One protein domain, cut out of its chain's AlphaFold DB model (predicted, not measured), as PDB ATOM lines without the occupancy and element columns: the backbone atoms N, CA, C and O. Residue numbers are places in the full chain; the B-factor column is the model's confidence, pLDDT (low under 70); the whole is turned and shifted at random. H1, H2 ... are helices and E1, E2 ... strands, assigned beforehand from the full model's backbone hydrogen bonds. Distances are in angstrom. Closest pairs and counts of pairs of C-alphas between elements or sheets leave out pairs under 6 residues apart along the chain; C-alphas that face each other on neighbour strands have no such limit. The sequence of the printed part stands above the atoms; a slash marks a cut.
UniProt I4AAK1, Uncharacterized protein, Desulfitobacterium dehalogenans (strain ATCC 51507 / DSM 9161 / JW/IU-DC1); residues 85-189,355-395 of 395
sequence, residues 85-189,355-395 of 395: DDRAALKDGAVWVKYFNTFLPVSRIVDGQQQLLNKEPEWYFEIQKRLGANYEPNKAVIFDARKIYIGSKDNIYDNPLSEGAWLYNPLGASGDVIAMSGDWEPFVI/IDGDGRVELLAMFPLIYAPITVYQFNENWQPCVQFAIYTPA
ATOM      1  N   ASP A  85     -35.513 -14.120   6.752       38.81
ATOM      2  CA  ASP A  85     -35.523 -15.261   7.691       38.81
ATOM      3  C   ASP A  85     -34.109 -15.785   8.055       38.81
ATOM      4  O   ASP A  85     -33.975 -16.721   8.838       38.81
ATOM      5  N   ASP A  86     -33.044 -15.163   7.531       44.50
ATOM      6  CA  ASP A  86     -31.642 -15.597   7.661       44.50
ATOM      7  C   ASP A  86     -30.861 -14.912   8.809       44.50
ATOM      8  O   ASP A  86     -29.636 -14.764   8.738       44.50
ATOM      9  N   ARG A  87     -31.527 -14.471   9.887       50.72
ATOM     10  CA  ARG A  87     -30.821 -14.206  11.157       50.72
ATOM     11  C   ARG A  87     -30.546 -15.545  11.843       50.72
ATOM     12  O   ARG A  87     -31.485 -16.201  12.299       50.72
ATOM     13  N   ALA A  88     -29.278 -15.925  11.993       61.78
ATOM     14  CA  ALA A  88     -28.943 -16.900  13.024       61.78
ATOM     15  C   ALA A  88     -29.276 -16.299  14.404       61.78
ATOM     16  O   ALA A  88     -29.311 -15.080  14.578       61.78
ATOM     17  N   ALA A  89     -29.562 -17.140  15.395       79.12
ATOM     18  CA  ALA A  89     -29.822 -16.639  16.741       79.12
ATOM     19  C   ALA A  89     -28.528 -16.073  17.349       79.12
ATOM     20  O   ALA A  89     -27.520 -16.783  17.382       79.12
ATOM     21  N   LEU A  90     -28.585 -14.833  17.854       85.88
ATOM     22  CA  LEU A  90     -27.474 -14.205  18.579       85.88
ATOM     23  C   LEU A  90     -27.031 -15.124  19.723       85.88
ATOM     24  O   LEU A  90     -27.875 -15.681  20.436       85.88
ATOM     25  N   LYS A  91     -25.722 -15.288  19.914       87.56
ATOM     26  CA  LYS A  91     -25.171 -16.237  20.888       87.56
ATOM     27  C   LYS A  91     -24.838 -15.538  22.198       87.56
ATOM     28  O   LYS A  91     -24.060 -14.588  22.223       87.56
ATOM     29  N   ASP A  92     -25.385 -16.051  23.296       89.94
ATOM     30  CA  ASP A  92     -25.113 -15.548  24.645       89.94
ATOM     31  C   ASP A  92     -23.609 -15.478  24.932       89.94
ATOM     32  O   ASP A  92     -22.871 -16.460  24.827       89.94
ATOM     33  N   GLY A  93     -23.145 -14.285  25.298       90.31
ATOM     34  CA  GLY A  93     -21.725 -13.995  25.316       90.31
ATOM     35  C   GLY A  93     -21.408 -12.519  25.493       90.31
ATOM     36  O   GLY A  93     -22.267 -11.661  25.704       90.31
ATOM     37  N   ALA A  94     -20.118 -12.231  25.434       90.50
ATOM     38  CA  ALA A  94     -19.552 -10.918  25.667       90.50
ATOM     39  C   ALA A  94     -18.307 -10.759  24.806       90.50
ATOM     40  O   ALA A  94     -17.506 -11.695  24.730       90.50
ATOM     41  N   VAL A  95     -18.119  -9.574  24.228       91.56
ATOM     42  CA  VAL A  95     -16.895  -9.208  23.509       91.56
ATOM     43  C   VAL A  95     -16.369  -7.896  24.072       91.56
ATOM     44  O   VAL A  95     -17.119  -6.934  24.244       91.56
ATOM     45  N   TRP A  96     -15.068  -7.851  24.348       90.12
ATOM     46  CA  TRP A  96     -14.339  -6.643  24.711       90.12
ATOM     47  C   TRP A  96     -13.190  -6.427  23.726       90.12
ATOM     48  O   TRP A  96     -12.503  -7.380  23.365       90.12
ATOM     49  N   VAL A  97     -12.924  -5.178  23.351       87.75
ATOM     50  CA  VAL A  97     -11.735  -4.795  22.581       87.75
ATOM     51  C   VAL A  97     -10.689  -4.182  23.509       87.75
ATOM     52  O   VAL A  97     -11.027  -3.438  24.434       87.75
ATOM     53  N   LYS A  98      -9.411  -4.487  23.284       83.38
ATOM     54  CA  LYS A  98      -8.306  -3.804  23.960       83.38
ATOM     55  C   LYS A  98      -8.223  -2.362  23.462       83.38
ATOM     56  O   LYS A  98      -8.228  -2.112  22.258       83.38
ATOM     57  N   TYR A  99      -8.161  -1.420  24.396       78.56
ATOM     58  CA  TYR A  99      -8.150   0.014  24.135       78.56
ATOM     59  C   TYR A  99      -7.177   0.687  25.108       78.56
ATOM     60  O   TYR A  99      -7.385   0.667  26.324       78.56
ATOM     61  N   PHE A 100      -6.069   1.215  24.581       75.19
ATOM     62  CA  PHE A 100      -4.882   1.575  25.365       75.19
ATOM     63  C   PHE A 100      -4.493   0.469  26.380       75.19
ATOM     64  O   PHE A 100      -4.106  -0.633  25.987       75.19
ATOM     65  N   ASN A 101      -4.620   0.762  27.680       73.88
ATOM     66  CA  ASN A 101      -4.227  -0.097  28.801       73.88
ATOM     67  C   ASN A 101      -5.409  -0.857  29.443       73.88
ATOM     68  O   ASN A 101      -5.250  -1.422  30.523       73.88
ATOM     69  N   THR A 102      -6.595  -0.850  28.826       77.38
ATOM     70  CA  THR A 102      -7.808  -1.494  29.359       77.38
ATOM     71  C   THR A 102      -8.554  -2.300  28.289       77.38
ATOM     72  O   THR A 102      -8.181  -2.302  27.116       77.38
ATOM     73  N   PHE A 103      -9.613  -2.997  28.696       82.56
ATOM     74  CA  PHE A 103     -10.567  -3.665  27.812       82.56
ATOM     75  C   PHE A 103     -11.927  -2.976  27.906       82.56
ATOM     76  O   PHE A 103     -12.484  -2.837  28.996       82.56
ATOM     77  N   LEU A 104     -12.480  -2.573  26.763       83.50
ATOM     78  CA  LEU A 104     -13.789  -1.933  26.674       83.50
ATOM     79  C   LEU A 104     -14.816  -2.894  26.068       83.50
ATOM     80  O   LEU A 104     -14.516  -3.526  25.057       83.50
ATOM     81  N   PRO A 105     -16.013  -3.026  26.663       86.69
ATOM     82  CA  PRO A 105     -17.036  -3.938  26.179       86.69
ATOM     83  C   PRO A 105     -17.652  -3.397  24.890       86.69
ATOM     84  O   PRO A 105     -18.166  -2.283  24.877       86.69
ATOM     85  N   VAL A 106     -17.606  -4.192  23.825       87.75
ATOM     86  CA  VAL A 106     -18.120  -3.846  22.491       87.75
ATOM     87  C   VAL A 106     -19.289  -4.722  22.052       87.75
ATOM     88  O   VAL A 106     -19.984  -4.345  21.124       87.75
ATOM     89  N   SER A 107     -19.576  -5.823  22.756       89.56
ATOM     90  CA  SER A 107     -20.857  -6.535  22.651       89.56
ATOM     91  C   SER A 107     -21.236  -7.226  23.962       89.56
ATOM     92  O   SER A 107     -20.365  -7.592  24.766       89.56
ATOM     93  N   ARG A 108     -22.541  -7.419  24.183       88.31
ATOM     94  CA  ARG A 108     -23.077  -8.302  25.222       88.31
ATOM     95  C   ARG A 108     -24.427  -8.883  24.812       88.31
ATOM     96  O   ARG A 108     -25.422  -8.163  24.825       88.31
ATOM     97  N   ILE A 109     -24.484 -10.192  24.609       88.88
ATOM     98  CA  ILE A 109     -25.723 -10.931  24.356       88.88
ATOM     99  C   ILE A 109     -26.114 -11.716  25.610       88.88
ATOM    100  O   ILE A 109     -25.271 -12.365  26.231       88.88
ATOM    101  N   VAL A 110     -27.384 -11.621  26.004       86.38
ATOM    102  CA  VAL A 110     -27.997 -12.408  27.089       86.38
ATOM    103  C   VAL A 110     -29.419 -12.777  26.672       86.38
ATOM    104  O   VAL A 110     -30.143 -11.901  26.194       86.38
ATOM    105  N   ASP A 111     -29.808 -14.040  26.843       87.56
ATOM    106  CA  ASP A 111     -31.076 -14.612  26.371       87.56
ATOM    107  C   ASP A 111     -31.360 -14.284  24.880       87.56
ATOM    108  O   ASP A 111     -32.495 -13.999  24.484       87.56
ATOM    109  N   GLY A 112     -30.311 -14.275  24.046       85.31
ATOM    110  CA  GLY A 112     -30.366 -13.921  22.623       85.31
ATOM    111  C   GLY A 112     -30.589 -12.430  22.321       85.31
ATOM    112  O   GLY A 112     -30.960 -12.089  21.199       85.31
ATOM    113  N   GLN A 113     -30.402 -11.526  23.294       85.19
ATOM    114  CA  GLN A 113     -30.644 -10.082  23.141       85.19
ATOM    115  C   GLN A 113     -29.396  -9.234  23.415       85.19
ATOM    116  O   GLN A 113     -28.763  -9.371  24.465       85.19
ATOM    117  N   GLN A 114     -29.102  -8.289  22.514       85.94
ATOM    118  CA  GLN A 114     -28.043  -7.288  22.683       85.94
ATOM    119  C   GLN A 114     -28.375  -6.313  23.821       85.94
ATOM    120  O   GLN A 114     -29.415  -5.657  23.828       85.94
ATOM    121  N   GLN A 115     -27.466  -6.219  24.791       83.50
ATOM    122  CA  GLN A 115     -27.590  -5.377  25.984       83.50
ATOM    123  C   GLN A 115     -26.865  -4.028  25.817       83.50
ATOM    124  O   GLN A 115     -27.173  -3.063  26.526       83.50
ATOM    125  N   LEU A 116     -25.912  -3.933  24.879       80.88
ATOM    126  CA  LEU A 116     -25.314  -2.665  24.462       80.88
ATOM    127  C   LEU A 116     -26.234  -2.004  23.430       80.88
ATOM    128  O   LEU A 116     -26.181  -2.298  22.245       80.88
ATOM    129  N   LEU A 117     -27.121  -1.130  23.899       74.25
ATOM    130  CA  LEU A 117     -28.043  -0.369  23.053       74.25
ATOM    131  C   LEU A 117     -28.017   1.092  23.490       74.25
ATOM    132  O   LEU A 117     -28.345   1.381  24.646       74.25
ATOM    133  N   ASN A 118     -27.684   2.010  22.584       65.88
ATOM    134  CA  ASN A 118     -27.826   3.443  22.839       65.88
ATOM    135  C   ASN A 118     -29.297   3.830  22.649       65.88
ATOM    136  O   ASN A 118     -29.839   3.694  21.556       65.88
ATOM    137  N   LYS A 119     -29.955   4.291  23.720       57.19
ATOM    138  CA  LYS A 119     -31.352   4.770  23.651       57.19
ATOM    139  C   LYS A 119     -31.441   6.253  23.293       57.19
ATOM    140  O   LYS A 119     -32.433   6.694  22.730       57.19
ATOM    141  N   GLU A 120     -30.378   6.983  23.606       57.53
ATOM    142  CA  GLU A 120     -30.112   8.381  23.280       57.53
ATOM    143  C   GLU A 120     -28.604   8.501  22.957       57.53
ATOM    144  O   GLU A 120     -27.856   7.548  23.216       57.53
ATOM    145  N   PRO A 121     -28.113   9.628  22.403       55.22
ATOM    146  CA  PRO A 121     -26.678   9.913  22.298       55.22
ATOM    147  C   PRO A 121     -26.053  10.175  23.686       55.22
ATOM    148  O   PRO A 121     -25.690  11.295  24.042       55.22
ATOM    149  N   GLU A 122     -25.946   9.117  24.492       57.44
ATOM    150  CA  GLU A 122     -25.332   9.114  25.821       57.44
ATOM    151  C   GLU A 122     -23.824   9.434  25.703       57.44
ATOM    152  O   GLU A 122     -23.033   8.579  25.312       57.44
ATOM    153  N   TRP A 123     -23.415  10.659  26.063       52.09
ATOM    154  CA  TRP A 123     -22.027  11.165  25.968       52.09
ATOM    155  C   TRP A 123     -20.989  10.405  26.816       52.09
ATOM    156  O   TRP A 123     -19.795  10.680  26.723       52.09
ATOM    157  N   TYR A 124     -21.434   9.477  27.661       58.78
ATOM    158  CA  TYR A 124     -20.609   8.628  28.511       58.78
ATOM    159  C   TYR A 124     -21.307   7.282  28.722       58.78
ATOM    160  O   TYR A 124     -22.466   7.238  29.137       58.78
ATOM    161  N   PHE A 125     -20.595   6.178  28.481       61.47
ATOM    162  CA  PHE A 125     -21.137   4.837  28.684       61.47
ATOM    163  C   PHE A 125     -20.754   4.288  30.069       61.47
ATOM    164  O   PHE A 125     -19.646   3.792  30.281       61.47
ATOM    165  N   GLU A 126     -21.675   4.350  31.036       65.06
ATOM    166  CA  GLU A 126     -21.441   3.889  32.416       65.06
ATOM    167  C   GLU A 126     -21.466   2.346  32.524       65.06
ATOM    168  O   GLU A 126     -22.422   1.739  33.020       65.06
ATOM    169  N   ILE A 127     -20.390   1.704  32.048       67.69
ATOM    170  CA  ILE A 127     -20.197   0.242  31.942       67.69
ATOM    171  C   ILE A 127     -20.687  -0.505  33.192       67.69
ATOM    172  O   ILE A 127     -21.506  -1.418  33.088       67.69
ATOM    173  N   GLN A 128     -20.234  -0.105  34.384       66.88
ATOM    174  CA  GLN A 128     -20.534  -0.812  35.637       66.88
ATOM    175  C   GLN A 128     -22.020  -0.763  36.027       66.88
ATOM    176  O   GLN A 128     -22.519  -1.692  36.661       66.88
ATOM    177  N   LYS A 129     -22.746   0.287  35.634       69.06
ATOM    178  CA  LYS A 129     -24.182   0.454  35.902       69.06
ATOM    179  C   LYS A 129     -25.049  -0.279  34.888       69.06
ATOM    180  O   LYS A 129     -26.080  -0.823  35.270       69.06
ATOM    181  N   ARG A 130     -24.639  -0.313  33.614       70.00
ATOM    182  CA  ARG A 130     -25.384  -1.005  32.548       70.00
ATOM    183  C   ARG A 130     -25.125  -2.517  32.542       70.00
ATOM    184  O   ARG A 130     -26.035  -3.280  32.245       70.00
ATOM    185  N   LEU A 131     -23.907  -2.949  32.891       72.06
ATOM    186  CA  LEU A 131     -23.448  -4.344  32.768       72.06
ATOM    187  C   LEU A 131     -23.153  -5.028  34.118       72.06
ATOM    188  O   LEU A 131     -23.023  -6.256  34.165       72.06
ATOM    189  N   GLY A 132     -23.095  -4.265  35.211       68.44
ATOM    190  CA  GLY A 132     -22.747  -4.735  36.553       68.44
ATOM    191  C   GLY A 132     -21.267  -4.528  36.897       68.44
ATOM    192  O   GLY A 132     -20.393  -4.563  36.033       68.44
ATOM    193  N   ALA A 133     -20.974  -4.353  38.188       58.81
ATOM    194  CA  ALA A 133     -19.649  -3.967  38.695       58.81
ATOM    195  C   ALA A 133     -18.511  -4.992  38.477       58.81
ATOM    196  O   ALA A 133     -17.363  -4.676  38.758       58.81
ATOM    197  N   ASN A 134     -18.816  -6.196  37.974       59.91
ATOM    198  CA  ASN A 134     -17.859  -7.292  37.763       59.91
ATOM    199  C   ASN A 134     -17.704  -7.673  36.270       59.91
ATOM    200  O   ASN A 134     -17.329  -8.806  35.964       59.91
ATOM    201  N   TYR A 135     -18.065  -6.787  35.332       70.56
ATOM    202  CA  TYR A 135     -18.077  -7.081  33.890       70.56
ATOM    203  C   TYR A 135     -16.691  -6.931  33.229       70.56
ATOM    204  O   TYR A 135     -16.460  -6.075  32.375       70.56
ATOM    205  N   GLU A 136     -15.757  -7.782  33.648       70.12
ATOM    206  CA  GLU A 136     -14.361  -7.804  33.195       70.12
ATOM    207  C   GLU A 136     -14.040  -9.097  32.414       70.12
ATOM    208  O   GLU A 136     -14.593 -10.154  32.737       70.12
ATOM    209  N   PRO A 137     -13.093  -9.076  31.453       76.56
ATOM    210  CA  PRO A 137     -12.715 -10.236  30.630       76.56
ATOM    211  C   PRO A 137     -11.928 -11.334  31.385       76.56
ATOM    212  O   PRO A 137     -11.240 -12.146  30.775       76.56
ATOM    213  N   ASN A 138     -12.041 -11.427  32.714       74.06
ATOM    214  CA  ASN A 138     -11.234 -12.294  33.593       74.06
ATOM    215  C   ASN A 138     -11.425 -13.814  33.387       74.06
ATOM    216  O   ASN A 138     -10.798 -14.620  34.075       74.06
ATOM    217  N   LYS A 139     -12.321 -14.219  32.480       78.88
ATOM    218  CA  LYS A 139     -12.541 -15.607  32.031       78.88
ATOM    219  C   LYS A 139     -12.670 -15.725  30.507       78.88
ATOM    220  O   LYS A 139     -13.112 -16.757  30.014       78.88
ATOM    221  N   ALA A 140     -12.351 -14.660  29.782       87.56
ATOM    222  CA  ALA A 140     -12.512 -14.589  28.343       87.56
ATOM    223  C   ALA A 140     -11.355 -15.292  27.611       87.56
ATOM    224  O   ALA A 140     -10.209 -15.270  28.064       87.56
ATOM    225  N   VAL A 141     -11.652 -15.876  26.453       89.06
ATOM    226  CA  VAL A 141     -10.643 -16.297  25.479       89.06
ATOM    227  C   VAL A 141     -10.086 -15.042  24.812       89.06
ATOM    228  O   VAL A 141     -10.843 -14.158  24.414       89.06
ATOM    229  N   ILE A 142      -8.759 -14.948  24.716       89.44
ATOM    230  CA  ILE A 142      -8.062 -13.799  24.133       89.44
ATOM    231  C   ILE A 142      -7.648 -14.132  22.700       89.44
ATOM    232  O   ILE A 142      -6.848 -15.046  22.482       89.44
ATOM    233  N   PHE A 143      -8.152 -13.365  21.736       85.25
ATOM    234  CA  PHE A 143      -7.804 -13.475  20.325       85.25
ATOM    235  C   PHE A 143      -6.935 -12.286  19.906       85.25
ATOM    236  O   PHE A 143      -7.239 -11.124  20.175       85.25
ATOM    237  N   ASP A 144      -5.839 -12.591  19.219       80.38
ATOM    238  CA  ASP A 144      -4.951 -11.605  18.606       80.38
ATOM    239  C   ASP A 144      -5.568 -11.146  17.280       80.38
ATOM    240  O   ASP A 144      -5.518 -11.880  16.289       80.38
ATOM    241  N   ALA A 145      -6.173  -9.958  17.268       76.81
ATOM    242  CA  ALA A 145      -6.903  -9.449  16.110       76.81
ATOM    243  C   ALA A 145      -5.980  -9.169  14.917       76.81
ATOM    244  O   ALA A 145      -6.432  -9.157  13.774       76.81
ATOM    245  N   ARG A 146      -4.662  -9.053  15.140       65.44
ATOM    246  CA  ARG A 146      -3.673  -8.912  14.059       65.44
ATOM    247  C   ARG A 146      -3.691 -10.102  13.087       65.44
ATOM    248  O   ARG A 146      -3.242  -9.959  11.953       65.44
ATOM    249  N   LYS A 147      -4.233 -11.256  13.506       64.62
ATOM    250  CA  LYS A 147      -4.346 -12.486  12.705       64.62
ATOM    251  C   LYS A 147      -5.374 -12.427  11.571       64.62
ATOM    252  O   LYS A 147      -5.272 -13.258  10.674       64.62
ATOM    253  N   ILE A 148      -6.321 -11.481  11.574       64.94
ATOM    254  CA  ILE A 148      -7.282 -11.344  10.458       64.94
ATOM    255  C   ILE A 148      -6.667 -10.664   9.233       64.94
ATOM    256  O   ILE A 148      -7.204 -10.780   8.132       64.94
ATOM    257  N   TYR A 149      -5.550  -9.954   9.433       59.62
ATOM    258  CA  TYR A 149      -4.945  -9.084   8.435       59.62
ATOM    259  C   TYR A 149      -3.775  -9.765   7.715       59.62
ATOM    260  O   TYR A 149      -2.704 -10.014   8.283       59.62
ATOM    261  N   ILE A 150      -3.981 -10.037   6.431       56.22
ATOM    262  CA  ILE A 150      -2.997 -10.678   5.555       56.22
ATOM    263  C   ILE A 150      -1.935  -9.654   5.138       56.22
ATOM    264  O   ILE A 150      -2.262  -8.528   4.761       56.22
ATOM    265  N   GLY A 151      -0.659 -10.046   5.193       45.56
ATOM    266  CA  GLY A 151       0.455  -9.211   4.751       45.56
ATOM    267  C   GLY A 151       0.695  -9.359   3.253       45.56
ATOM    268  O   GLY A 151       0.971 -10.459   2.777       45.56
ATOM    269  N   SER A 152       0.615  -8.266   2.490       43.75
ATOM    270  CA  SER A 152       0.782  -8.345   1.037       43.75
ATOM    271  C   SER A 152       2.243  -8.565   0.615       43.75
ATOM    272  O   SER A 152       3.146  -7.811   0.990       43.75
ATOM    273  N   LYS A 153       2.453  -9.581  -0.238       46.25
ATOM    274  CA  LYS A 153       3.212  -9.429  -1.498       46.25
ATOM    275  C   LYS A 153       3.064 -10.598  -2.468       46.25
ATOM    276  O   LYS A 153       2.866 -10.337  -3.648       46.25
ATOM    277  N   ASP A 154       3.052 -11.838  -1.983       43.69
ATOM    278  CA  ASP A 154       2.906 -13.035  -2.821       43.69
ATOM    279  C   ASP A 154       1.980 -14.069  -2.152       43.69
ATOM    280  O   ASP A 154       2.215 -14.469  -1.014       43.69
ATOM    281  N   ASN A 155       0.954 -14.508  -2.894       35.75
ATOM    282  CA  ASN A 155      -0.123 -15.445  -2.523       35.75
ATOM    283  C   ASN A 155      -1.051 -15.036  -1.348       35.75
ATOM    284  O   ASN A 155      -0.624 -14.767  -0.229       35.75
ATOM    285  N   ILE A 156      -2.371 -15.099  -1.573       38.47
ATOM    286  CA  ILE A 156      -3.428 -14.650  -0.635       38.47
ATOM    287  C   ILE A 156      -3.713 -15.617   0.537       38.47
ATOM    288  O   ILE A 156      -4.705 -15.462   1.253       38.47
ATOM    289  N   TYR A 157      -2.879 -16.643   0.723       32.97
ATOM    290  CA  TYR A 157      -3.110 -17.718   1.694       32.97
ATOM    291  C   TYR A 157      -2.012 -17.876   2.759       32.97
ATOM    292  O   TYR A 157      -2.298 -18.487   3.787       32.97
ATOM    293  N   ASP A 158      -0.804 -17.329   2.560       32.62
ATOM    294  CA  ASP A 158       0.394 -17.871   3.230       32.62
ATOM    295  C   ASP A 158       1.078 -16.982   4.292       32.62
ATOM    296  O   ASP A 158       1.878 -17.517   5.058       32.62
ATOM    297  N   ASN A 159       0.819 -15.664   4.385       34.62
ATOM    298  CA  ASN A 159       1.562 -14.788   5.319       34.62
ATOM    299  C   ASN A 159       0.713 -13.706   6.036       34.62
ATOM    300  O   ASN A 159       0.012 -12.936   5.375       34.62
ATOM    301  N   PRO A 160       0.823 -13.564   7.375       41.19
ATOM    302  CA  PRO A 160       0.324 -12.397   8.104       41.19
ATOM    303  C   PRO A 160       1.257 -11.180   7.941       41.19
ATOM    304  O   PRO A 160       2.399 -11.301   7.493       41.19
ATOM    305  N   LEU A 161       0.783  -9.996   8.337       41.84
ATOM    306  CA  LEU A 161       1.594  -8.769   8.379       41.84
ATOM    307  C   LEU A 161       2.856  -8.911   9.245       41.84
ATOM    308  O   LEU A 161       2.829  -9.498  10.326       41.84
ATOM    309  N   SER A 162       3.947  -8.269   8.820       43.91
ATOM    310  CA  SER A 162       5.154  -8.141   9.639       43.91
ATOM    311  C   SER A 162       4.946  -7.155  10.794       43.91
ATOM    312  O   SER A 162       4.284  -6.126  10.648       43.91
ATOM    313  N   GLU A 163       5.554  -7.428  11.952       41.44
ATOM    314  CA  GLU A 163       5.393  -6.595  13.158       41.44
ATOM    315  C   GLU A 163       5.808  -5.131  12.932       41.44
ATOM    316  O   GLU A 163       5.195  -4.218  13.480       41.44
ATOM    317  N   GLY A 164       6.787  -4.884  12.054       38.88
ATOM    318  CA  GLY A 164       7.222  -3.536  11.675       38.88
ATOM    319  C   GLY A 164       6.135  -2.674  11.015       38.88
ATOM    320  O   GLY A 164       6.189  -1.454  11.142       38.88
ATOM    321  N   ALA A 165       5.136  -3.279  10.362       43.00
ATOM    322  CA  ALA A 165       3.992  -2.552   9.802       43.00
ATOM    323  C   ALA A 165       2.991  -2.098  10.883       43.00
ATOM    324  O   ALA A 165       2.306  -1.094  10.700       43.00
ATOM    325  N   TRP A 166       2.943  -2.802  12.020       40.62
ATOM    326  CA  TRP A 166       2.135  -2.445  13.192       40.62
ATOM    327  C   TRP A 166       2.842  -1.433  14.101       40.62
ATOM    328  O   TRP A 166       2.222  -0.488  14.582       40.62
ATOM    329  N   LEU A 167       4.153  -1.604  14.303       33.56
ATOM    330  CA  LEU A 167       4.980  -0.780  15.195       33.56
ATOM    331  C   LEU A 167       5.097   0.697  14.772       33.56
ATOM    332  O   LEU A 167       5.537   1.519  15.570       33.56
ATOM    333  N   TYR A 168       4.700   1.040  13.544       38.09
ATOM    334  CA  TYR A 168       4.656   2.420  13.050       38.09
ATOM    335  C   TYR A 168       3.318   3.144  13.276       38.09
ATOM    336  O   TYR A 168       3.164   4.270  12.804       38.09
ATOM    337  N   ASN A 169       2.373   2.559  14.025       43.19
ATOM    338  CA  ASN A 169       1.274   3.325  14.612       43.19
ATOM    339  C   ASN A 169       1.729   3.923  15.965       43.19
ATOM    340  O   ASN A 169       1.862   3.173  16.933       43.19
ATOM    341  N   PRO A 170       1.967   5.248  16.071       36.34
ATOM    342  CA  PRO A 170       2.423   5.880  17.313       36.34
ATOM    343  C   PRO A 170       1.327   5.952  18.393       36.34
ATOM    344  O   PRO A 170       1.583   6.437  19.491       36.34
ATOM    345  N   LEU A 171       0.109   5.487  18.094       38.59
ATOM    346  CA  LEU A 171      -1.027   5.456  19.007       38.59
ATOM    347  C   LEU A 171      -1.418   3.991  19.249       38.59
ATOM    348  O   LEU A 171      -2.199   3.388  18.513       38.59
ATOM    349  N   GLY A 172      -0.761   3.393  20.242       48.31
ATOM    350  CA  GLY A 172      -0.680   1.940  20.378       48.31
ATOM    351  C   GLY A 172      -1.975   1.223  20.781       48.31
ATOM    352  O   GLY A 172      -2.891   1.796  21.366       48.31
ATOM    353  N   ALA A 173      -1.964  -0.092  20.546       58.16
ATOM    354  CA  ALA A 173      -2.832  -1.121  21.132       58.16
ATOM    355  C   ALA A 173      -4.350  -1.088  20.858       58.16
ATOM    356  O   ALA A 173      -4.971  -2.146  20.919       58.16
ATOM    357  N   SER A 174      -4.975   0.052  20.565       70.56
ATOM    358  CA  SER A 174      -6.438   0.117  20.436       70.56
ATOM    359  C   SER A 174      -6.948  -0.659  19.214       70.56
ATOM    360  O   SER A 174      -6.733  -0.231  18.081       70.56
ATOM    361  N   GLY A 175      -7.614  -1.793  19.449       75.19
ATOM    362  CA  GLY A 175      -8.073  -2.729  18.416       75.19
ATOM    363  C   GLY A 175      -7.157  -3.931  18.138       75.19
ATOM    364  O   GLY A 175      -7.506  -4.750  17.293       75.19
ATOM    365  N   ASP A 176      -6.005  -4.073  18.810       75.50
ATOM    366  CA  ASP A 176      -5.030  -5.138  18.494       75.50
ATOM    367  C   ASP A 176      -5.401  -6.534  19.035       75.50
ATOM    368  O   ASP A 176      -4.917  -7.552  18.537       75.50
ATOM    369  N   VAL A 177      -6.275  -6.584  20.037       83.94
ATOM    370  CA  VAL A 177      -6.700  -7.789  20.753       83.94
ATOM    371  C   VAL A 177      -8.183  -7.671  21.085       83.94
ATOM    372  O   VAL A 177      -8.636  -6.623  21.554       83.94
ATOM    373  N   ILE A 178      -8.919  -8.769  20.927       89.00
ATOM    374  CA  ILE A 178     -10.255  -8.931  21.509       89.00
ATOM    375  C   ILE A 178     -10.247 -10.015  22.583       89.00
ATOM    376  O   ILE A 178      -9.468 -10.967  22.547       89.00
ATOM    377  N   ALA A 179     -11.138  -9.857  23.549       90.19
ATOM    378  CA  ALA A 179     -11.466 -10.851  24.552       90.19
ATOM    379  C   ALA A 179     -12.929 -11.262  24.354       90.19
ATOM    380  O   ALA A 179     -13.775 -10.393  24.150       90.19
ATOM    381  N   MET A 180     -13.241 -12.556  24.425       91.75
ATOM    382  CA  MET A 180     -14.605 -13.068  24.246       91.75
ATOM    383  C   MET A 180     -14.986 -14.103  25.304       91.75
ATOM    384  O   MET A 180     -14.163 -14.935  25.678       91.75
ATOM    385  N   SER A 181     -16.241 -14.099  25.757       92.00
ATOM    386  CA  SER A 181     -16.801 -15.183  26.587       92.00
ATOM    387  C   SER A 181     -17.777 -16.101  25.840       92.00
ATOM    388  O   SER A 181     -18.415 -16.930  26.485       92.00
ATOM    389  N   GLY A 182     -17.945 -15.902  24.530       87.56
ATOM    390  CA  GLY A 182     -18.778 -16.732  23.660       87.56
ATOM    391  C   GLY A 182     -18.072 -17.997  23.165       87.56
ATOM    392  O   GLY A 182     -16.876 -18.180  23.396       87.56
ATOM    393  N   ASP A 183     -18.814 -18.855  22.463       89.12
ATOM    394  CA  ASP A 183     -18.342 -20.122  21.885       89.12
ATOM    395  C   ASP A 183     -18.281 -20.124  20.341       89.12
ATOM    396  O   ASP A 183     -18.231 -21.187  19.717       89.12
ATOM    397  N   TRP A 184     -18.242 -18.939  19.719       90.69
ATOM    398  CA  TRP A 184     -18.072 -18.756  18.273       90.69
ATOM    399  C   TRP A 184     -16.677 -18.246  17.883       90.69
ATOM    400  O   TRP A 184     -15.899 -17.790  18.720       90.69
ATOM    401  N   GLU A 185     -16.366 -18.338  16.589       88.94
ATOM    402  CA  GLU A 185     -15.158 -17.767  15.992       88.94
ATOM    403  C   GLU A 185     -15.446 -16.312  15.576       88.94
ATOM    404  O   GLU A 185     -16.328 -16.107  14.743       88.94
ATOM    405  N   PRO A 186     -14.733 -15.299  16.100       88.62
ATOM    406  CA  PRO A 186     -14.966 -13.892  15.749       88.62
ATOM    407  C   PRO A 186     -14.585 -13.539  14.309       88.62
ATOM    408  O   PRO A 186     -15.000 -12.508  13.784       88.62
ATOM    409  N   PHE A 187     -13.723 -14.330  13.675       89.50
ATOM    410  CA  PHE A 187     -13.040 -13.946  12.442       89.50
ATOM    411  C   PHE A 187     -13.556 -14.753  11.248       89.50
ATOM    412  O   PHE A 187     -12.834 -15.533  10.628       89.50
ATOM    413  N   VAL A 188     -14.846 -14.562  10.952       88.06
ATOM    414  CA  VAL A 188     -15.575 -15.281   9.891       88.06
ATOM    415  C   VAL A 188     -15.201 -14.840   8.466       88.06
ATOM    416  O   VAL A 188     -15.352 -15.633   7.538       88.06
ATOM    417  N   ILE A 189     -14.640 -13.634   8.288       86.75
ATOM    418  CA  ILE A 189     -14.061 -13.161   7.014       86.75
ATOM    419  C   ILE A 189     -12.551 -12.901   7.127       86.75
ATOM    420  O   ILE A 189     -11.978 -12.834   8.215       86.75
ATOM    421  N   ILE A 355     -19.253 -10.089  16.459       92.12
ATOM    422  CA  ILE A 355     -19.275  -9.754  17.895       92.12
ATOM    423  C   ILE A 355     -20.581 -10.101  18.620       92.12
ATOM    424  O   ILE A 355     -20.624  -9.950  19.845       92.12
ATOM    425  N   ASP A 356     -21.623 -10.591  17.950       91.06
ATOM    426  CA  ASP A 356     -22.850 -11.091  18.601       91.06
ATOM    427  C   ASP A 356     -23.206 -12.561  18.311       91.06
ATOM    428  O   ASP A 356     -24.130 -13.120  18.912       91.06
ATOM    429  N   GLY A 357     -22.402 -13.233  17.494       89.75
ATOM    430  CA  GLY A 357     -22.473 -14.655  17.217       89.75
ATOM    431  C   GLY A 357     -23.454 -15.031  16.112       89.75
ATOM    432  O   GLY A 357     -23.704 -16.228  15.952       89.75
ATOM    433  N   ASP A 358     -24.028 -14.094  15.356       90.44
ATOM    434  CA  ASP A 358     -24.949 -14.431  14.260       90.44
ATOM    435  C   ASP A 358     -24.243 -14.969  12.989       90.44
ATOM    436  O   ASP A 358     -24.894 -15.531  12.104       90.44
ATOM    437  N   GLY A 359     -22.907 -14.903  12.926       89.19
ATOM    438  CA  GLY A 359     -22.101 -15.376  11.796       89.19
ATOM    439  C   GLY A 359     -21.894 -14.351  10.675       89.19
ATOM    440  O   GLY A 359     -21.252 -14.683   9.678       89.19
ATOM    441  N   ARG A 360     -22.413 -13.127  10.821       89.69
ATOM    442  CA  ARG A 360     -22.047 -11.946  10.024       89.69
ATOM    443  C   ARG A 360     -20.899 -11.208  10.725       89.69
ATOM    444  O   ARG A 360     -20.308 -11.720  11.671       89.69
ATOM    445  N   VAL A 361     -20.535 -10.022  10.239       91.38
ATOM    446  CA  VAL A 361     -19.512  -9.178  10.875       91.38
ATOM    447  C   VAL A 361     -20.056  -7.811  11.249       91.38
ATOM    448  O   VAL A 361     -20.751  -7.168  10.466       91.38
ATOM    449  N   GLU A 362     -19.635  -7.316  12.403       93.25
ATOM    450  CA  GLU A 362     -19.687  -5.909  12.764       93.25
ATOM    451  C   GLU A 362     -18.406  -5.194  12.331       93.25
ATOM    452  O   GLU A 362     -17.310  -5.759  12.276       93.25
ATOM    453  N   LEU A 363     -18.547  -3.894  12.095       93.62
ATOM    454  CA  LEU A 363     -17.450  -2.963  11.891       93.62
ATOM    455  C   LEU A 363     -17.294  -2.087  13.136       93.62
ATOM    456  O   LEU A 363     -18.188  -1.324  13.496       93.62
ATOM    457  N   LEU A 364     -16.133  -2.164  13.784       91.88
ATOM    458  CA  LEU A 364     -15.775  -1.372  14.953       91.88
ATOM    459  C   LEU A 364     -14.766  -0.295  14.547       91.88
ATOM    460  O   LEU A 364     -13.631  -0.593  14.168       91.88
ATOM    461  N   ALA A 365     -15.172   0.969  14.650       90.19
ATOM    462  CA  ALA A 365     -14.337   2.116  14.323       90.19
ATOM    463  C   ALA A 365     -13.878   2.833  15.600       90.19
ATOM    464  O   ALA A 365     -14.696   3.300  16.392       90.19
ATOM    465  N   MET A 366     -12.562   2.937  15.784       85.81
ATOM    466  CA  MET A 366     -11.924   3.412  17.012       85.81
ATOM    467  C   MET A 366     -10.963   4.560  16.703       85.81
ATOM    468  O   MET A 366      -9.932   4.362  16.062       85.81
ATOM    469  N   PHE A 367     -11.235   5.758  17.214       78.44
ATOM    470  CA  PHE A 367     -10.179   6.762  17.352       78.44
ATOM    471  C   PHE A 367      -9.311   6.398  18.567       78.44
ATOM    472  O   PHE A 367      -9.873   6.151  19.638       78.44
ATOM    473  N   PRO A 368      -7.971   6.408  18.484       71.50
ATOM    474  CA  PRO A 368      -7.118   6.275  19.661       71.50
ATOM    475  C   PRO A 368      -6.970   7.632  20.380       71.50
ATOM    476  O   PRO A 368      -5.907   8.248  20.370       71.50
ATOM    477  N   LEU A 369      -8.054   8.102  21.012       71.94
ATOM    478  CA  LEU A 369      -8.110   9.283  21.885       71.94
ATOM    479  C   LEU A 369      -9.079   9.011  23.042       71.94
ATOM    480  O   LEU A 369     -10.231   8.686  22.786       71.94
ATOM    481  N   ILE A 370      -8.668   9.245  24.291       64.50
ATOM    482  CA  ILE A 370      -9.450   8.923  25.509       64.50
ATOM    483  C   ILE A 370     -10.844   9.581  25.621       64.50
ATOM    484  O   ILE A 370     -11.631   9.185  26.472       64.50
ATOM    485  N   TYR A 371     -11.172  10.549  24.759       68.88
ATOM    486  CA  TYR A 371     -12.473  11.236  24.707       68.88
ATOM    487  C   TYR A 371     -13.320  10.888  23.472       68.88
ATOM    488  O   TYR A 371     -14.401  11.446  23.290       68.88
ATOM    489  N   ALA A 372     -12.824  10.029  22.581       75.44
ATOM    490  CA  ALA A 372     -13.462   9.740  21.305       75.44
ATOM    491  C   ALA A 372     -14.152   8.365  21.331       75.44
ATOM    492  O   ALA A 372     -13.590   7.407  21.860       75.44
ATOM    493  N   PRO A 373     -15.365   8.236  20.764       78.50
ATOM    494  CA  PRO A 373     -16.134   7.009  20.886       78.50
ATOM    495  C   PRO A 373     -15.540   5.853  20.078       78.50
ATOM    496  O   PRO A 373     -14.990   6.042  18.988       78.50
ATOM    497  N   ILE A 374     -15.768   4.640  20.579       85.56
ATOM    498  CA  ILE A 374     -15.778   3.425  19.762       85.56
ATOM    499  C   ILE A 374     -17.172   3.313  19.145       85.56
ATOM    500  O   ILE A 374     -18.154   3.161  19.871       85.56
ATOM    501  N   THR A 375     -17.280   3.399  17.822       88.50
ATOM    502  CA  THR A 375     -18.556   3.229  17.111       88.50
ATOM    503  C   THR A 375     -18.652   1.814  16.557       88.50
ATOM    504  O   THR A 375     -17.755   1.381  15.835       88.50
ATOM    505  N   VAL A 376     -19.741   1.116  16.875       90.56
ATOM    506  CA  VAL A 376     -20.082  -0.194  16.311       90.56
ATOM    507  C   VAL A 376     -21.114   0.007  15.206       90.56
ATOM    508  O   VAL A 376     -22.125   0.688  15.402       90.56
ATOM    509  N   TYR A 377     -20.844  -0.572  14.042       92.69
ATOM    510  CA  TYR A 377     -21.712  -0.558  12.874       92.69
ATOM    511  C   TYR A 377     -22.112  -1.993  12.516       92.69
ATOM    512  O   TYR A 377     -21.245  -2.859  12.408       92.69
ATOM    513  N   GLN A 378     -23.401  -2.211  12.259       92.06
ATOM    514  CA  GLN A 378     -23.900  -3.410  11.581       92.06
ATOM    515  C   GLN A 378     -24.155  -3.097  10.110       92.06
ATOM    516  O   GLN A 378     -24.557  -1.985   9.763       92.06
ATOM    517  N   PHE A 379     -23.922  -4.067   9.233       91.75
ATOM    518  CA  PHE A 379     -24.171  -3.903   7.805       91.75
ATOM    519  C   PHE A 379     -25.632  -4.231   7.472       91.75
ATOM    520  O   PHE A 379     -26.186  -5.220   7.949       91.75
ATOM    521  N   ASN A 380     -26.276  -3.368   6.684       90.00
ATOM    522  CA  ASN A 380     -27.672  -3.548   6.276       90.00
ATOM    523  C   ASN A 380     -27.820  -4.514   5.079       90.00
ATOM    524  O   ASN A 380     -26.839  -5.056   4.580       90.00
ATOM    525  N   GLU A 381     -29.048  -4.697   4.580       86.88
ATOM    526  CA  GLU A 381     -29.371  -5.585   3.441       86.88
ATOM    527  C   GLU A 381     -28.664  -5.220   2.110       86.88
ATOM    528  O   GLU A 381     -28.717  -5.999   1.163       86.88
ATOM    529  N   ASN A 382     -27.999  -4.060   2.025       87.19
ATOM    530  CA  ASN A 382     -27.177  -3.626   0.884       87.19
ATOM    531  C   ASN A 382     -25.680  -3.543   1.251       87.19
ATOM    532  O   ASN A 382     -24.933  -2.809   0.611       87.19
ATOM    533  N   TRP A 383     -25.271  -4.218   2.330       89.75
ATOM    534  CA  TRP A 383     -23.922  -4.207   2.901       89.75
ATOM    535  C   TRP A 383     -23.385  -2.824   3.284       89.75
ATOM    536  O   TRP A 383     -22.182  -2.605   3.316       89.75
ATOM    537  N   GLN A 384     -24.253  -1.880   3.654       91.62
ATOM    538  CA  GLN A 384     -23.823  -0.544   4.079       91.62
ATOM    539  C   GLN A 384     -23.733  -0.450   5.612       91.62
ATOM    540  O   GLN A 384     -24.709  -0.792   6.289       91.62
ATOM    541  N   PRO A 385     -22.613   0.038   6.187       93.06
ATOM    542  CA  PRO A 385     -22.434   0.125   7.632       93.06
ATOM    543  C   PRO A 385     -23.353   1.184   8.249       93.06
ATOM    544  O   PRO A 385     -23.229   2.383   8.001       93.06
ATOM    545  N   CYS A 386     -24.259   0.729   9.106       90.81
ATOM    546  CA  CYS A 386     -25.219   1.529   9.856       90.81
ATOM    547  C   CYS A 386     -24.858   1.497  11.346       90.81
ATOM    548  O   CYS A 386     -24.586   0.434  11.898       90.81
ATOM    549  N   VAL A 387     -24.836   2.659  12.011       88.50
ATOM    550  CA  VAL A 387     -24.448   2.755  13.431       88.50
ATOM    551  C   VAL A 387     -25.440   1.977  14.298       88.50
ATOM    552  O   VAL A 387     -26.616   2.329  14.355       88.50
ATOM    553  N   GLN A 388     -24.945   0.963  15.006       85.19
ATOM    554  CA  GLN A 388     -25.705   0.183  15.982       85.19
ATOM    555  C   GLN A 388     -25.670   0.883  17.352       85.19
ATOM    556  O   GLN A 388     -26.705   1.089  17.987       85.19
ATOM    557  N   PHE A 389     -24.478   1.308  17.792       82.75
ATOM    558  CA  PHE A 389     -24.262   2.149  18.975       82.75
ATOM    559  C   PHE A 389     -22.856   2.775  18.979       82.75
ATOM    560  O   PHE A 389     -21.986   2.437  18.176       82.75
ATOM    561  N   ALA A 390     -22.625   3.704  19.910       83.38
ATOM    562  CA  ALA A 390     -21.327   4.326  20.148       83.38
ATOM    563  C   ALA A 390     -21.009   4.363  21.651       83.38
ATOM    564  O   ALA A 390     -21.811   4.843  22.452       83.38
ATOM    565  N   ILE A 391     -19.832   3.865  22.022       77.19
ATOM    566  CA  ILE A 391     -19.335   3.784  23.397       77.19
ATOM    567  C   ILE A 391     -18.350   4.931  23.610       77.19
ATOM    568  O   ILE A 391     -17.219   4.883  23.126       77.19
ATOM    569  N   TYR A 392     -18.776   5.962  24.336       72.31
ATOM    570  CA  TYR A 392     -17.902   7.053  24.763       72.31
ATOM    571  C   TYR A 392     -17.106   6.644  26.002       72.31
ATOM    572  O   TYR A 392     -17.672   6.189  27.003       72.31
ATOM    573  N   THR A 393     -15.788   6.804  25.921       60.31
ATOM    574  CA  THR A 393     -14.837   6.422  26.966       60.31
ATOM    575  C   THR A 393     -14.739   7.481  28.070       60.31
ATOM    576  O   THR A 393     -14.847   8.672  27.781       60.31
ATOM    577  N   PRO A 394     -14.554   7.078  29.343       51.56
ATOM    578  CA  PRO A 394     -14.267   8.018  30.423       51.56
ATOM    579  C   PRO A 394     -12.880   8.663  30.282       51.56
ATOM    580  O   PRO A 394     -11.977   8.080  29.680       51.56
ATOM    581  N   ALA A 395     -12.757   9.838  30.904       43.62
ATOM    582  CA  ALA A 395     -11.518  10.588  31.125       43.62
ATOM    583  C   ALA A 395     -10.528   9.845  32.042       43.62
ATOM    584  O   ALA A 395     -11.008   9.244  33.033       43.62
TER     585      ALA A 395
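Overview. This is residues 85 to 189 and 355 to 395 of the 395 residues of an uncharacterized protein of Desulfitobacterium dehalogenans (strain ATCC 51507 / DSM 9161 / JW/IU-DC1) (UniProt I4AAK1). What shape? There is little regular structure: two antiparallel sheets, E2-E1-E4-E3 and the meander E5-E6-E7, lie partly face to face amid loops. How large? The printed part has 146 residues, 55 in E1-E2-H1-E3-H2-H3-E4-E5-E6-E7, mixed in class; it is compact, radius of gyration of the C-alphas 15.9 A, spanning 47 by 42 by 32 A.

Arrangement. Which strands pair? E1, residues 93 to 99, and E2, residues 102 to 110, form a hairpin, with N 97 and O 104 2.9 A apart. Do the sheets come near? The closest C-alphas of E2 and E6, residues 374 to 379, are Val 106 and Val 376, 7.4 A apart.

Along the chain. Where does E1 begin? C-alpha 93 is at (-21.725, -13.995, 25.316). Which helix? H1, residues 127 to 131, has C-alpha 127 at (-20.197, 0.242, 31.942); its O i to N i+4 pair is within hydrogen-bond range.

Size, cuts and confidence. Any cut? Residues 190 to 354 are not printed; C-alphas 189 and 355 are 12.5 A apart. Confidence? 52 printed residues are under 70 pLDDT.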